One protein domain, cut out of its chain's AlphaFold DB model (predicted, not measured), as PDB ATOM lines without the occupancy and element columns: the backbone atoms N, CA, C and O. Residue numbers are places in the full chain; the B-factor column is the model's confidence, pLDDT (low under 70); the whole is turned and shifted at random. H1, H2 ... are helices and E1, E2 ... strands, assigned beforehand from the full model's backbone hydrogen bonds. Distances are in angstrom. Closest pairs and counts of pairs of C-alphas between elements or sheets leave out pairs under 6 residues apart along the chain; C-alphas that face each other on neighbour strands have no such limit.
ATOM      1  N   PRO A 261       9.326 -24.819  79.512       71.00
ATOM      2  CA  PRO A 261      10.605 -24.876  78.809       71.00
ATOM      3  C   PRO A 261      11.529 -23.730  79.238       71.00
ATOM      4  O   PRO A 261      11.095 -22.586  79.396       71.00
ATOM      5  N   MET A 262      12.818 -24.036  79.385       82.25
ATOM      6  CA  MET A 262      13.852 -23.038  79.664       82.25
ATOM      7  C   MET A 262      14.010 -22.085  78.474       82.25
ATOM      8  O   MET A 262      14.115 -22.521  77.326       82.25
ATOM      9  N   MET A 263      14.027 -20.781  78.751       86.38
ATOM     10  CA  MET A 263      14.247 -19.756  77.732       86.38
ATOM     11  C   MET A 263      15.716 -19.705  77.313       86.38
ATOM     12  O   MET A 263      16.623 -19.834  78.132       86.38
ATOM     13  N   GLU A 264      15.941 -19.457  76.028       87.56
ATOM     14  CA  GLU A 264      17.268 -19.231  75.463       87.56
ATOM     15  C   GLU A 264      17.807 -17.868  75.923       87.56
ATOM     16  O   GLU A 264      17.130 -16.852  75.746       87.56
ATOM     17  N   VAL A 265      18.999 -17.837  76.531       91.31
ATOM     18  CA  VAL A 265      19.600 -16.615  77.090       91.31
ATOM     19  C   VAL A 265      20.790 -16.167  76.250       91.31
ATOM     20  O   VAL A 265      21.776 -16.884  76.102       91.31
ATOM     21  N   THR A 266      20.705 -14.941  75.745       93.19
ATOM     22  CA  THR A 266      21.747 -14.277  74.958       93.19
ATOM     23  C   THR A 266      22.335 -13.097  75.731       93.19
ATOM     24  O   THR A 266      21.648 -12.443  76.517       93.19
ATOM     25  N   TRP A 267      23.614 -12.807  75.503       93.38
ATOM     26  CA  TRP A 267      24.294 -11.632  76.048       93.38
ATOM     27  C   TRP A 267      24.513 -10.631  74.914       93.38
ATOM     28  O   TRP A 267      24.982 -11.015  73.842       93.38
ATOM     29  N   CYS A 268      24.184  -9.353  75.118       93.19
ATOM     30  CA  CYS A 268      24.592  -8.321  74.169       93.19
ATOM     31  C   CYS A 268      26.111  -8.046  74.299       93.19
ATOM     32  O   CYS A 268      26.748  -8.406  75.297       93.19
ATOM     33  N   GLY A 269      26.708  -7.392  73.296       89.62
ATOM     34  CA  GLY A 269      28.136  -7.053  73.327       89.62
ATOM     35  C   GLY A 269      28.509  -6.126  74.492       89.62
ATOM     36  O   GLY A 269      29.525  -6.343  75.146       89.62
ATOM     37  N   GLU A 270      27.659  -5.143  74.804       90.62
ATOM     38  CA  GLU A 270      27.877  -4.194  75.903       90.62
ATOM     39  C   GLU A 270      27.885  -4.895  77.271       90.62
ATOM     40  O   GLU A 270      28.860  -4.775  78.013       90.62
ATOM     41  N   ALA A 271      26.863  -5.705  77.565       91.69
ATOM     42  CA  ALA A 271      26.773  -6.519  78.776       91.69
ATOM     43  C   ALA A 271      27.961  -7.481  78.933       91.69
ATOM     44  O   ALA A 271      28.449  -7.683  80.044       91.69
ATOM     45  N   SER A 272      28.448  -8.051  77.825       91.62
ATOM     46  CA  SER A 272      29.604  -8.957  77.826       91.62
ATOM     47  C   SER A 272      30.895  -8.226  78.215       91.62
ATOM     48  O   SER A 272      31.615  -8.690  79.098       91.62
ATOM     49  N   MET A 273      31.154  -7.049  77.629       88.69
ATOM     50  CA  MET A 273      32.306  -6.204  77.987       88.69
ATOM     51  C   MET A 273      32.203  -5.669  79.425       88.69
ATOM     52  O   MET A 273      33.188  -5.655  80.163       88.69
ATOM     53  N   GLN A 274      31.006  -5.262  79.859       90.31
ATOM     54  CA  GLN A 274      30.757  -4.824  81.234       90.31
ATOM     55  C   GLN A 274      31.033  -5.947  82.245       90.31
ATOM     56  O   GLN A 274      31.686  -5.713  83.264       90.31
ATOM     57  N   PHE A 275      30.594  -7.175  81.954       90.50
ATOM     58  CA  PHE A 275      30.843  -8.340  82.801       90.50
ATOM     59  C   PHE A 275      32.333  -8.714  82.862       90.50
ATOM     60  O   PHE A 275      32.853  -8.927  83.960       90.50
ATOM     61  N   ALA A 276      33.034  -8.738  81.722       88.25
ATOM     62  CA  ALA A 276      34.472  -9.025  81.657       88.25
ATOM     63  C   ALA A 276      35.295  -8.027  82.494       88.25
ATOM     64  O   ALA A 276      36.091  -8.437  83.347       88.25
ATOM     65  N   LYS A 277      35.002  -6.726  82.362       86.69
ATOM     66  CA  LYS A 277      35.614  -5.661  83.170       86.69
ATOM     67  C   LYS A 277      35.343  -5.822  84.671       86.69
ATOM     68  O   LYS A 277      36.268  -5.727  85.476       86.69
ATOM     69  N   LEU A 278      34.090  -6.068  85.067       86.19
ATOM     70  CA  LEU A 278      33.702  -6.178  86.484       86.19
ATOM     71  C   LEU A 278      34.231  -7.444  87.168       86.19
ATOM     72  O   LEU A 278      34.470  -7.431  88.375       86.19
ATOM     73  N   THR A 279      34.424  -8.528  86.415       83.75
ATOM     74  CA  THR A 279      34.982  -9.791  86.929       83.75
ATOM     75  C   THR A 279      36.503  -9.891  86.797       83.75
ATOM     76  O   THR A 279      37.096 -10.806  87.367       83.75
ATOM     77  N   GLY A 280      37.146  -8.943  86.107       75.12
ATOM     78  CA  GLY A 280      38.596  -8.923  85.911       75.12
ATOM     79  C   GLY A 280      39.102  -9.958  84.907       75.12
ATOM     80  O   GLY A 280      40.218 -10.439  85.070       75.12
ATOM     81  N   MET A 281      38.288 -10.310  83.904       69.31
ATOM     82  CA  MET A 281      38.725 -11.127  82.760       69.31
ATOM     83  C   MET A 281      39.571 -10.318  81.763       69.31
ATOM     84  O   MET A 281      40.344 -10.908  81.016       69.31
ATOM     85  N   ASP A 282      39.452  -8.987  81.791       62.97
ATOM     86  CA  ASP A 282      40.370  -8.055  81.133       62.97
ATOM     87  C   ASP A 282      41.469  -7.586  82.107       62.97
ATOM     88  O   ASP A 282      41.199  -7.279  83.277       62.97
ATOM     89  N   ASP A 283      42.691  -7.421  81.590       57.31
ATOM     90  CA  ASP A 283      43.883  -6.921  82.308       57.31
ATOM     91  C   ASP A 283      43.807  -5.426  82.699       57.31
ATOM     92  O   ASP A 283      44.802  -4.805  83.072       57.31
ATOM     93  N   SER A 284      42.621  -4.810  82.650       57.69
ATOM     94  CA  SER A 284      42.438  -3.446  83.136       57.69
ATOM     95  C   SER A 284      42.613  -3.376  84.657       57.69
ATOM     96  O   SER A 284      41.921  -4.074  85.411       57.69
ATOM     97  N   ASP A 285      43.499  -2.482  85.086       59.16
ATOM     98  CA  ASP A 285      43.622  -1.991  86.459       59.16
ATOM     99  C   ASP A 285      42.333  -1.300  86.962       59.16
ATOM    100  O   ASP A 285      41.398  -1.066  86.192       59.16
ATOM    101  N   ILE A 286      42.350  -0.895  88.244       54.81
ATOM    102  CA  ILE A 286      41.343  -0.103  89.000       54.81
ATOM    103  C   ILE A 286      40.434  -0.933  89.937       54.81
ATOM    104  O   ILE A 286      40.096  -2.093  89.708       54.81
ATOM    105  N   SER A 287      40.065  -0.291  91.051       57.97
ATOM    106  CA  SER A 287      39.426  -0.789  92.282       57.97
ATOM    107  C   SER A 287      38.022  -1.406  92.167       57.97
ATOM    108  O   SER A 287      37.456  -1.825  93.179       57.97
ATOM    109  N   ASP A 288      37.432  -1.462  90.974       63.66
ATOM    110  CA  ASP A 288      36.000  -1.753  90.806       63.66
ATOM    111  C   ASP A 288      35.654  -3.239  90.611       63.66
ATOM    112  O   ASP A 288      34.482  -3.579  90.431       63.66
ATOM    113  N   LYS A 289      36.645  -4.135  90.701       76.81
ATOM    114  CA  LYS A 289      36.449  -5.584  90.549       76.81
ATOM    115  C   LYS A 289      35.531  -6.152  91.649       76.81
ATOM    116  O   LYS A 289      35.633  -5.802  92.830       76.81
ATOM    117  N   VAL A 290      34.615  -7.027  91.239       83.38
ATOM    118  CA  VAL A 290      33.656  -7.747  92.093       83.38
ATOM    119  C   VAL A 290      34.312  -8.986  92.706       83.38
ATOM    120  O   VAL A 290      35.104  -9.666  92.055       83.38
ATOM    121  N   SER A 291      33.968  -9.319  93.955       84.25
ATOM    122  CA  SER A 291      34.426 -10.575  94.569       84.25
ATOM    123  C   SER A 291      33.840 -11.774  93.823       84.25
ATOM    124  O   SER A 291      32.631 -11.972  93.864       84.25
ATOM    125  N   LEU A 292      34.664 -12.632  93.212       85.50
ATOM    126  CA  LEU A 292      34.164 -13.870  92.596       85.50
ATOM    127  C   LEU A 292      33.683 -14.902  93.629       85.50
ATOM    128  O   LEU A 292      32.750 -15.644  93.343       85.50
ATOM    129  N   LYS A 293      34.243 -14.930  94.850       84.25
ATOM    130  CA  LYS A 293      33.828 -15.887  95.894       84.25
ATOM    131  C   LYS A 293      32.322 -15.749  96.196       84.25
ATOM    132  O   LYS A 293      31.877 -14.618  96.411       84.25
ATOM    133  N   PRO A 294      31.552 -16.855  96.282       88.00
ATOM    134  CA  PRO A 294      31.996 -18.259  96.351       88.00
ATOM    135  C   PRO A 294      32.246 -18.977  95.008       88.00
ATOM    136  O   PRO A 294      32.655 -20.134  95.030       88.00
ATOM    137  N   PHE A 295      32.012 -18.335  93.863       91.12
ATOM    138  CA  PHE A 295      32.246 -18.926  92.540       91.12
ATOM    139  C   PHE A 295      33.750 -19.105  92.274       91.12
ATOM    140  O   PHE A 295      34.575 -18.282  92.687       91.12
ATOM    141  N   LYS A 296      34.114 -20.181  91.573       88.44
ATOM    142  CA  LYS A 296      35.502 -20.539  91.234       88.44
ATOM    143  C   LYS A 296      36.030 -19.757  90.034       88.44
ATOM    144  O   LYS A 296      37.235 -19.544  89.930       88.44
ATOM    145  N   SER A 297      35.149 -19.329  89.131       90.56
ATOM    146  CA  SER A 297      35.501 -18.516  87.966       90.56
ATOM    147  C   SER A 297      34.379 -17.550  87.582       90.56
ATOM    148  O   SER A 297      33.211 -17.744  87.924       90.56
ATOM    149  N   ALA A 298      34.729 -16.523  86.806       89.31
ATOM    150  CA  ALA A 298      33.756 -15.623  86.194       89.31
ATOM    151  C   ALA A 298      32.780 -16.363  85.256       89.31
ATOM    152  O   ALA A 298      31.613 -15.999  85.180       89.31
ATOM    153  N   GLN A 299      33.221 -17.446  84.604       90.62
ATOM    154  CA  GLN A 299      32.376 -18.281  83.739       90.62
ATOM    155  C   GLN A 299      31.296 -19.035  84.538       90.62
ATOM    156  O   GLN A 299      30.162 -19.134  84.081       90.62
ATOM    157  N   GLU A 300      31.610 -19.519  85.747       91.56
ATOM    158  CA  GLU A 300      30.628 -20.165  86.636       91.56
ATOM    159  C   GLU A 300      29.553 -19.163  87.099       91.56
ATOM    160  O   GLU A 300      28.361 -19.470  87.079       91.56
ATOM    161  N   LEU A 301      29.963 -17.931  87.427       92.38
ATOM    162  CA  LEU A 301      29.050 -16.822  87.729       92.38
ATOM    163  C   LEU A 301      28.185 -16.438  86.510       92.38
ATOM    164  O   LEU A 301      26.980 -16.225  86.654       92.38
ATOM    165  N   GLN A 302      28.773 -16.386  85.311       92.50
ATOM    166  CA  GLN A 302      28.064 -16.077  84.064       92.50
ATOM    167  C   GLN A 302      26.987 -17.128  83.749       92.50
ATOM    168  O   GLN A 302      25.853 -16.773  83.417       92.50
ATOM    169  N   ALA A 303      27.321 -18.413  83.910       92.19
ATOM    170  CA  ALA A 303      26.389 -19.526  83.746       92.19
ATOM    171  C   ALA A 303      25.246 -19.465  84.771       92.19
ATOM    172  O   ALA A 303      24.081 -19.508  84.385       92.19
ATOM    173  N   ALA A 304      25.544 -19.251  86.058       92.62
ATOM    174  CA  ALA A 304      24.519 -19.175  87.105       92.62
ATOM    175  C   ALA A 304      23.513 -18.016  86.904       92.62
ATOM    176  O   ALA A 304      22.336 -18.141  87.266       92.62
ATOM    177  N   ILE A 305      23.949 -16.902  86.299       93.69
ATOM    178  CA  ILE A 305      23.074 -15.792  85.884       93.69
ATOM    179  C   ILE A 305      22.179 -16.211  84.706       93.69
ATOM    180  O   ILE A 305      20.974 -15.946  84.737       93.69
ATOM    181  N   ALA A 306      22.736 -16.885  83.695       92.94
ATOM    182  CA  ALA A 306      21.976 -17.369  82.541       92.94
ATOM    183  C   ALA A 306      20.927 -18.423  82.944       92.94
ATOM    184  O   ALA A 306      19.743 -18.238  82.662       92.94
ATOM    185  N   ASP A 307      21.327 -19.451  83.698       91.62
ATOM    186  CA  ASP A 307      20.443 -20.489  84.247       91.62
ATOM    187  C   ASP A 307      19.292 -19.883  85.073       91.62
ATOM    188  O   ASP A 307      18.142 -20.316  84.981       91.62
ATOM    189  N   THR A 308      19.579 -18.838  85.861       92.25
ATOM    190  CA  THR A 308      18.557 -18.108  86.628       92.25
ATOM    191  C   THR A 308      17.538 -17.426  85.708       92.25
ATOM    192  O   THR A 308      16.331 -17.522  85.945       92.25
ATOM    193  N   LEU A 309      17.997 -16.730  84.663       92.38
ATOM    194  CA  LEU A 309      17.122 -15.982  83.754       92.38
ATOM    195  C   LEU A 309      16.303 -16.889  82.821       92.38
ATOM    196  O   LEU A 309      15.181 -16.525  82.457       92.38
ATOM    197  N   ALA A 310      16.797 -18.091  82.515       90.06
ATOM    198  CA  ALA A 310      16.099 -19.086  81.704       90.06
ATOM    199  C   ALA A 310      14.738 -19.537  82.291       90.06
ATOM    200  O   ALA A 310      13.874 -20.008  81.550       90.06
ATOM    201  N   LEU A 311      14.509 -19.363  83.601       85.94
ATOM    202  CA  LEU A 311      13.329 -19.858  84.337       85.94
ATOM    203  C   LEU A 311      12.107 -18.904  84.361       85.94
ATOM    204  O   LEU A 311      11.162 -19.136  85.122       85.94
ATOM    205  N   ASP A 312      12.128 -17.819  83.577       86.31
ATOM    206  CA  ASP A 312      11.135 -16.726  83.559       86.31
ATOM    207  C   ASP A 312      10.742 -16.261  84.977       86.31
ATOM    208  O   ASP A 312       9.657 -16.543  85.519       86.31
ATOM    209  N   ILE A 313      11.680 -15.522  85.572       87.50
ATOM    210  CA  ILE A 313      11.647 -15.027  86.954       87.50
ATOM    211  C   ILE A 313      10.546 -13.989  87.229       87.50
ATOM    212  O   ILE A 313      10.357 -13.587  88.380       87.50
ATOM    213  N   ARG A 314       9.780 -13.574  86.210       86.88
ATOM    214  CA  ARG A 314       8.683 -12.609  86.354       86.88
ATOM    215  C   ARG A 314       7.626 -13.093  87.347       86.88
ATOM    216  O   ARG A 314       7.267 -14.277  87.425       86.88
ATOM    217  N   SER A 315       7.060 -12.142  88.088       82.69
ATOM    218  CA  SER A 315       5.883 -12.401  88.918       82.69
ATOM    219  C   SER A 315       4.665 -12.751  88.043       82.69
ATOM    220  O   SER A 315       4.563 -12.262  86.915       82.69
ATOM    221  N   PRO A 316       3.682 -13.525  88.549       79.56
ATOM    222  CA  PRO A 316       2.465 -13.831  87.793       79.56
ATOM    223  C   PRO A 316       1.714 -12.584  87.297       79.56
ATOM    224  O   PRO A 316       1.124 -12.611  86.224       79.56
ATOM    225  N   LEU A 317       1.792 -11.466  88.033       81.50
ATOM    226  CA  LEU A 317       1.207 -10.187  87.621       81.50
ATOM    227  C   LEU A 317       1.948  -9.560  86.426       81.50
ATOM    228  O   LEU A 317       1.302  -9.007  85.541       81.50
ATOM    229  N   GLN A 318       3.280  -9.660  86.372       86.44
ATOM    230  CA  GLN A 318       4.057  -9.229  85.202       86.44
ATOM    231  C   GLN A 318       3.783 -10.134  83.995       86.44
ATOM    232  O   GLN A 318       3.563  -9.605  82.909       86.44
ATOM    233  N   LYS A 319       3.691 -11.462  84.178       84.19
ATOM    234  CA  LYS A 319       3.301 -12.389  83.094       84.19
ATOM    235  C   LYS A 319       1.888 -12.096  82.547       84.19
ATOM    236  O   LYS A 319       1.658 -12.267  81.358       84.19
ATOM    237  N   GLN A 320       0.960 -11.620  83.388       83.19
ATOM    238  CA  GLN A 320      -0.394 -11.205  82.977       83.19
ATOM    239  C   GLN A 320      -0.458  -9.835  82.284       83.19
ATOM    240  O   GLN A 320      -1.337  -9.627  81.454       83.19
ATOM    241  N   ARG A 321       0.425  -8.888  82.634       86.44
ATOM    242  CA  ARG A 321       0.500  -7.565  81.979       86.44
ATOM    243  C   ARG A 321       1.266  -7.603  80.659       86.44
ATOM    244  O   ARG A 321       0.878  -6.920  79.722       86.44
ATOM    245  N   HIS A 322       2.328  -8.402  80.613       86.38
ATOM    246  CA  HIS A 322       3.215  -8.581  79.468       86.38
ATOM    247  C   HIS A 322       3.144 -10.053  79.020       86.38
ATOM    248  O   HIS A 322       4.080 -10.824  79.279       86.38
ATOM    249  N   PRO A 323       2.016 -10.495  78.430       83.62
ATOM    250  CA  PRO A 323       1.943 -11.818  77.822       83.62
ATOM    251  C   PRO A 323       2.999 -11.935  76.714       83.62
ATOM    252  O   PRO A 323       3.379 -10.939  76.103       83.62
ATOM    253  N   ASN A 324       3.485 -13.151  76.458       81.12
ATOM    254  CA  ASN A 324       4.343 -13.400  75.300       81.12
ATOM    255  C   ASN A 324       3.499 -13.209  74.020       81.12
ATOM    256  O   ASN A 324       2.474 -13.886  73.912       81.12
ATOM    257  N   PRO A 325       3.886 -12.329  73.073       75.25
ATOM    258  CA  PRO A 325       3.141 -12.133  71.825       75.25
ATOM    259  C   PRO A 325       3.208 -13.339  70.870       75.25
ATOM    260  O   PRO A 325       2.393 -13.431  69.957       75.25
ATOM    261  N   GLY A 326       4.134 -14.284  71.078       70.88
ATOM    262  CA  GLY A 326       4.331 -15.427  70.181       70.88
ATOM    263  C   GLY A 326       5.081 -15.043  68.902       70.88
ATOM    264  O   GLY A 326       5.872 -14.103  68.905       70.88
ATOM    265  N   HIS A 327       4.862 -15.787  67.813       62.44
ATOM    266  CA  HIS A 327       5.521 -15.529  66.522       62.44
ATOM    267  C   HIS A 327       4.822 -14.442  65.676       62.44
ATOM    268  O   HIS A 327       5.450 -13.849  64.801       62.44
ATOM    269  N   GLU A 328       3.540 -14.150  65.922       50.66
ATOM    270  CA  GLU A 328       2.725 -13.230  65.109       50.66
ATOM    271  C   GLU A 328       2.906 -11.755  65.528       50.66
ATOM    272  O   GLU A 328       1.975 -11.085  65.969       50.66
ATOM    273  N   GLY A 329       4.134 -11.242  65.406       52.62
ATOM    274  CA  GLY A 329       4.462  -9.860  65.786       52.62
ATOM    275  C   GLY A 329       5.940  -9.503  65.637       52.62
ATOM    276  O   GLY A 329       6.518  -8.912  66.543       52.62
ATOM    277  N   ALA A 330       6.572  -9.923  64.537       52.41
ATOM    278  CA  ALA A 330       8.028  -9.961  64.376       52.41
ATOM    279  C   ALA A 330       8.712  -8.595  64.121       52.41
ATOM    280  O   ALA A 330       9.362  -8.392  63.095       52.41
ATOM    281  N   GLU A 331       8.656  -7.693  65.100       57.09
ATOM    282  CA  GLU A 331       9.772  -6.780  65.371       57.09
ATOM    283  C   GLU A 331      10.640  -7.377  66.492       57.09
ATOM    284  O   GLU A 331      10.120  -7.948  67.449       57.09
ATOM    285  N   ASN A 332      11.967  -7.205  66.438       66.81
ATOM    286  CA  ASN A 332      12.888  -7.617  67.519       66.81
ATOM    287  C   ASN A 332      12.823  -6.673  68.748       66.81
ATOM    288  O   ASN A 332      13.834  -6.423  69.414       66.81
ATOM    289  N   ALA A 333      11.643  -6.117  69.025       79.06
ATOM    290  CA  ALA A 333      11.375  -5.211  70.129       79.06
ATOM    291  C   ALA A 333      11.128  -5.997  71.434       79.06
ATOM    292  O   ALA A 333      10.458  -7.035  71.417       79.06
ATOM    293  N   PRO A 334      11.640  -5.529  72.585       86.31
ATOM    294  CA  PRO A 334      11.421  -6.203  73.857       86.31
ATOM    295  C   PRO A 334      10.007  -5.943  74.391       86.31
ATOM    296  O   PRO A 334       9.625  -4.804  74.647       86.31
ATOM    297  N   PHE A 335       9.226  -7.005  74.612       89.06
ATOM    298  CA  PHE A 335       7.857  -6.891  75.150       89.06
ATOM    299  C   PHE A 335       7.827  -6.726  76.685       89.06
ATOM    300  O   PHE A 335       6.792  -6.409  77.284       89.06
ATOM    301  N   PHE A 336       8.970  -6.956  77.331       91.38
ATOM    302  CA  PHE A 336       9.214  -6.727  78.749       91.38
ATOM    303  C   PHE A 336      10.712  -6.504  78.984       91.38
ATOM    304  O   PHE A 336      11.527  -7.278  78.488       91.38
ATOM    305  N   THR A 337      11.062  -5.523  79.814       91.38
ATOM    306  CA  THR A 337      12.414  -5.337  80.363       91.38
ATOM    307  C   THR A 337      12.316  -5.333  81.885       91.38
ATOM    308  O   THR A 337      11.350  -4.814  82.452       91.38
ATOM    309  N   GLY A 338      13.290  -5.939  82.557       91.00
ATOM    310  CA  GLY A 338      13.341  -6.031  84.012       91.00
ATOM    311  C   GLY A 338      14.762  -6.207  84.526       91.00
ATOM    312  O   GLY A 338      15.722  -6.250  83.754       91.00
ATOM    313  N   ASP A 339      14.893  -6.307  85.845       91.81
ATOM    314  CA  ASP A 339      16.178  -6.416  86.518       91.81
ATOM    315  C   ASP A 339      16.295  -7.645  87.430       91.81
ATOM    316  O   ASP A 339      15.310  -8.219  87.909       91.81
ATOM    317  N   LEU A 340      17.540  -8.067  87.638       92.50
ATOM    318  CA  LEU A 340      17.943  -9.166  88.503       92.50
ATOM    319  C   LEU A 340      19.114  -8.707  89.384       92.50
ATOM    320  O   LEU A 340      20.139  -8.235  88.893       92.50
ATOM    321  N   TRP A 341      18.970  -8.883  90.698       90.94
ATOM    322  CA  TRP A 341      20.003  -8.579  91.690       90.94
ATOM    323  C   TRP A 341      20.735  -9.860  92.090       90.94
ATOM    324  O   TRP A 341      20.303 -10.572  93.005       90.94
ATOM    325  N   PHE A 342      21.831 -10.149  91.383       91.56
ATOM    326  CA  PHE A 342      22.605 -11.380  91.533       91.56
ATOM    327  C   PHE A 342      24.000 -11.080  92.097       91.56
ATOM    328  O   PHE A 342      24.805 -10.391  91.478       91.56
ATOM    329  N   HIS A 343      24.305 -11.627  93.273       90.44
ATOM    330  CA  HIS A 343      25.586 -11.493  93.972       90.44
ATOM    331  C   HIS A 343      25.970 -10.034  94.310       90.44
ATOM    332  O   HIS A 343      25.401  -9.463  95.242       90.44
ATOM    333  N   GLU A 344      26.905  -9.406  93.592       88.12
ATOM    334  CA  GLU A 344      27.213  -7.958  93.674       88.12
ATOM    335  C   GLU A 344      26.806  -7.194  92.399       88.12
ATOM    336  O   GLU A 344      27.100  -6.004  92.260       88.12
ATOM    337  N   LEU A 345      26.136  -7.869  91.460       91.25
ATOM    338  CA  LEU A 345      25.776  -7.354  90.144       91.25
ATOM    339  C   LEU A 345      24.289  -6.983  90.072       91.25
ATOM    340  O   LEU A 345      23.414  -7.658  90.625       91.25
ATOM    341  N   HIS A 346      24.016  -5.916  89.329       92.56
ATOM    342  CA  HIS A 346      22.697  -5.552  88.832       92.56
ATOM    343  C   HIS A 346      22.652  -5.897  87.344       92.56
ATOM    344  O   HIS A 346      23.440  -5.372  86.558       92.56
ATOM    345  N   VAL A 347      21.786  -6.838  86.973       93.44
ATOM    346  CA  VAL A 347      21.681  -7.379  85.612       93.44
ATOM    347  C   VAL A 347      20.357  -6.918  85.014       93.44
ATOM    348  O   VAL A 347      19.294  -7.288  85.513       93.44
ATOM    349  N   ILE A 348      20.419  -6.116  83.951       94.00
ATOM    350  CA  ILE A 348      19.245  -5.629  83.220       94.00
ATOM    351  C   ILE A 348      19.028  -6.542  82.014       94.00
ATOM    352  O   ILE A 348      19.940  -6.752  81.210       94.00
ATOM    353  N   TYR A 349      17.820  -7.089  81.886       94.44
ATOM    354  CA  TYR A 349      17.467  -8.034  80.830       94.44
ATOM    355  C   TYR A 349      16.135  -7.683  80.168       94.44
ATOM    356  O   TYR A 349      15.208  -7.166  80.794       94.44
ATOM    357  N   SER A 350      16.032  -8.041  78.896       92.88
ATOM    358  CA  SER A 350      14.840  -7.918  78.068       92.88
ATOM    359  C   SER A 350      14.338  -9.294  77.640       92.88
ATOM    360  O   SER A 350      15.132 -10.205  77.402       92.88
ATOM    361  N   LEU A 351      13.020  -9.437  77.502       91.00
ATOM    362  CA  LEU A 351      12.383 -10.590  76.871       91.00
ATOM    363  C   LEU A 351      11.965 -10.236  75.444       91.00
ATOM    364  O   LEU A 351      11.299  -9.222  75.215       91.00
ATOM    365  N   LEU A 352      12.345 -11.097  74.504       88.75
ATOM    366  CA  LEU A 352      12.116 -10.944  73.070       88.75
ATOM    367  C   LEU A 352      11.148 -12.033  72.564       88.75
ATOM    368  O   LEU A 352      11.166 -13.156  73.087       88.75
ATOM    369  N   PRO A 353      10.314 -11.744  71.547       83.69
ATOM    370  CA  PRO A 353       9.587 -12.780  70.815       83.69
ATOM    371  C   PRO A 353      10.582 -13.768  70.188       83.69
ATOM    372  O   PRO A 353      11.620 -13.355  69.668       83.69
ATOM    373  N   ARG A 354      10.300 -15.079  70.224       71.75
ATOM    374  CA  ARG A 354      11.215 -16.066  69.622       71.75
ATOM    375  C   ARG A 354      11.064 -16.079  68.099       71.75
ATOM    376  O   ARG A 354       9.950 -16.100  67.581       71.75
ATOM    377  N   THR A 355      12.184 -16.110  67.384       63.12
ATOM    378  CA  THR A 355      12.261 -15.959  65.919       63.12
ATOM    379  C   THR A 355      12.358 -17.277  65.136       63.12
ATOM    380  O   THR A 355      12.517 -17.246  63.919       63.12
ATOM    381  N   GLY A 356      12.254 -18.433  65.800       63.00
ATOM    382  CA  GLY A 356      12.331 -19.762  65.180       63.00
ATOM    383  C   GLY A 356      11.519 -20.815  65.939       63.00
ATOM    384  O   GLY A 356      11.080 -20.564  67.064       63.00
ATOM    385  N   GLU A 357      11.305 -21.975  65.313       51.66
ATOM    386  CA  GLU A 357      10.347 -23.003  65.749       51.66
ATOM    387  C   GLU A 357      10.598 -23.518  67.179       51.66
ATOM    388  O   GLU A 357      11.536 -24.267  67.447       51.66
ATOM    389  N   GLY A 358       9.713 -23.154  68.109       55.84
ATOM    390  CA  GLY A 358       9.669 -23.744  69.447       55.84
ATOM    391  C   GLY A 358       8.942 -22.864  70.471       55.84
ATOM    392  O   GLY A 358       9.136 -21.647  70.473       55.84
ATOM    393  N   PRO A 359       8.133 -23.443  71.379       54.41
ATOM    394  CA  PRO A 359       7.340 -22.671  72.333       54.41
ATOM    395  C   PRO A 359       8.233 -21.947  73.349       54.41
ATOM    396  O   PRO A 359       8.908 -22.580  74.157       54.41
ATOM    397  N   GLY A 360       8.217 -20.611  73.339       69.25
ATOM    398  CA  GLY A 360       8.942 -19.808  74.324       69.25
ATOM    399  C   GLY A 360       9.063 -18.326  73.970       69.25
ATOM    400  O   GLY A 360       8.534 -17.851  72.965       69.25
ATOM    401  N   ALA A 361       9.777 -17.607  74.828       81.06
ATOM    402  CA  ALA A 361      10.418 -16.328  74.538       81.06
ATOM    403  C   ALA A 361      11.938 -16.527  74.682       81.06
ATOM    404  O   ALA A 361      12.370 -17.533  75.254       81.06
ATOM    405  N   SER A 362      12.745 -15.591  74.190       88.69
ATOM    406  CA  SER A 362      14.184 -15.547  74.487       88.69
ATOM    407  C   SER A 362      14.511 -14.383  75.420       88.69
ATOM    408  O   SER A 362      13.766 -13.404  75.515       88.69
ATOM    409  N   VAL A 363      15.627 -14.499  76.137       92.00
ATOM    410  CA  VAL A 363      16.179 -13.444  76.991       92.00
ATOM    411  C   VAL A 363      17.378 -12.822  76.288       92.00
ATOM    412  O   VAL A 363      18.240 -13.541  75.776       92.00
ATOM    413  N   ARG A 364      17.488 -11.496  76.334       93.06
ATOM    414  CA  ARG A 364      18.744 -10.788  76.073       93.06
ATOM    415  C   ARG A 364      19.149 -10.003  77.311       93.06
ATOM    416  O   ARG A 364      18.367  -9.203  77.816       93.06
ATOM    417  N   ILE A 365      20.355 -10.244  77.811       94.94
ATOM    418  CA  ILE A 365      20.968  -9.414  78.850       94.94
ATOM    419  C   ILE A 365      21.518  -8.167  78.158       94.94
ATOM    420  O   ILE A 365      22.361  -8.275  77.265       94.94
ATOM    421  N   GLU A 366      20.998  -7.006  78.550       93.75
ATOM    422  CA  GLU A 366      21.261  -5.719  77.900       93.75
ATOM    423  C   GLU A 366      22.422  -4.979  78.570       93.75
ATOM    424  O   GLU A 366      23.259  -4.410  77.878       93.75
ATOM    425  N   GLN A 367      22.491  -5.007  79.907       93.00
ATOM    426  CA  GLN A 367      23.551  -4.362  80.690       93.00
ATOM    427  C   GLN A 367      23.841  -5.124  81.988       93.00
ATOM    428  O   GLN A 367      22.953  -5.749  82.576       93.00
ATOM    429  N   VAL A 368      25.081  -5.012  82.466       92.31
ATOM    430  CA  VAL A 368      25.525  -5.505  83.776       92.31
ATOM    431  C   VAL A 368      26.290  -4.401  84.495       92.31
ATOM    432  O   VAL A 368      27.283  -3.884  83.994       92.31
ATOM    433  N   GLN A 369      25.846  -4.043  85.694       90.81
ATOM    434  CA  GLN A 369      26.438  -2.966  86.490       90.81
ATOM    435  C   GLN A 369      26.845  -3.490  87.872       90.81
ATOM    436  O   GLN A 369      26.220  -4.405  88.411       90.81
ATOM    437  N   ARG A 370      27.885  -2.909  88.485       86.81
ATOM    438  CA  ARG A 370      28.183  -3.176  89.901       86.81
ATOM    439  C   ARG A 370      27.117  -2.507  90.761       86.81
ATOM    440  O   ARG A 370      26.799  -1.337  90.543       86.81
ATOM    441  N   ARG A 371      26.612  -3.203  91.784       77.38
ATOM    442  CA  ARG A 371      25.778  -2.580  92.816       77.38
ATOM    443  C   ARG A 371      26.561  -1.446  93.487       77.38
ATOM    444  O   ARG A 371      27.542  -1.702  94.182       77.38
ATOM    445  N   GLN A 372      26.089  -0.211  93.334       63.59
ATOM    446  CA  GLN A 372      26.534   0.893  94.183       63.59
ATOM    447  C   GLN A 372      26.138   0.595  95.636       63.59
ATOM    448  O   GLN A 372      25.024   0.136  95.906       63.59
ATOM    449  N   ALA A 373      27.052   0.838  96.576       49.62
ATOM    450  CA  ALA A 373      26.716   0.793  97.991       49.62
ATOM    451  C   ALA A 373      25.741   1.934  98.314       49.62
ATOM    452  O   ALA A 373      25.951   3.068  97.883       49.62
TER     453      ALA A 373
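This is residues 261 to 373 of the 981 residues of the protein "Trmo protein" of Symbiodinium pilosum (UniProt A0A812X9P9). A strongly twisted sheet of four strands curls round one helix, H2, which packs on one face of it, while H1 sits beside the strands, next to E4. Long loops at the two ends, residues 280 to 297 and residues 322 to 335, stretch the outline, and the small helix H3 lies away from the other helices, before the second of these loops. The printed part has 113 residues, with three named helices and four named strands in the order E1, H1, H2, H3, E2, E3, E4. The sheet's order is E1, E4, E3, E2, mixed, and the class is mixed, helices and strands. The whole is compact, with a radius of gyration of the C-alphas of 15.3 A, yet elongated, spanning 47 by 25 by 22 A.

E1, residues 264 to 267, begins at C-alpha 264 at (17.268, -19.231, 75.463). H1 follows at residues 269 to 279, 15.5 A long, and H2 at residues 298 to 309, 16.8 A long, with C-alpha 298 at (33.756, -15.623, 86.194). H3 holds residues 316 to 321. E2 is residues 336 to 342, 19.1 A long; E3 is residues 345 to 353, 25.8 A long; E4 is residues 361 to 370, 26.9 A long, ending at C-alpha 370 at (28.183, -3.176, 89.901).

E1 and E4 are parallel neighbours at 34 degrees, with N 266 and O 363 2.8 A apart, within hydrogen-bond range. E2, E3 and E4 form a meander, each strand the antiparallel neighbour of the one before. In the hairpin of E3 and E4, at 159 degrees, N 348 and O 367 are 2.9 A apart; in the hairpin of E2 and E3, at 151 degrees, N 340 and O 347 are 2.9 A apart. E1 and E2 are the edge strands. H2 on one face of the sheet makes two layers, one of helix and one of strands; its C-alpha 306 is 6.0 A from that of Val 265 in E1, their closest pair. H1 is on the sheet but at the sheet's level, its height 3.4 A; its closest C-alphas with E4 are those of Ala 271 and Gln 367, 4.3 A. H1 and H2 are close but not clearly touching, at a steep tilt of 53 degrees, opposite ways, with the C-alphas of Thr 279 and Ala 298 closest at 6.0 A. H3 is apart from H1 and H2, and only just not on the sheet, with 4 pairs of C-alphas within 10 A. In H1, H2 and H3 every O i to N i+4 pair is within hydrogen-bond range.

The two C-alphas farthest apart, those of Asp 285 and Glu 328, are 47.5 A apart. The printed part has no cut. The links from H1 to H2 and from H3 to E2 are long. The mean pLDDT of the printed part is 82.2; residues 281 to 288, 327 to 332, 355 to 360 and 372 to 373 are under 70.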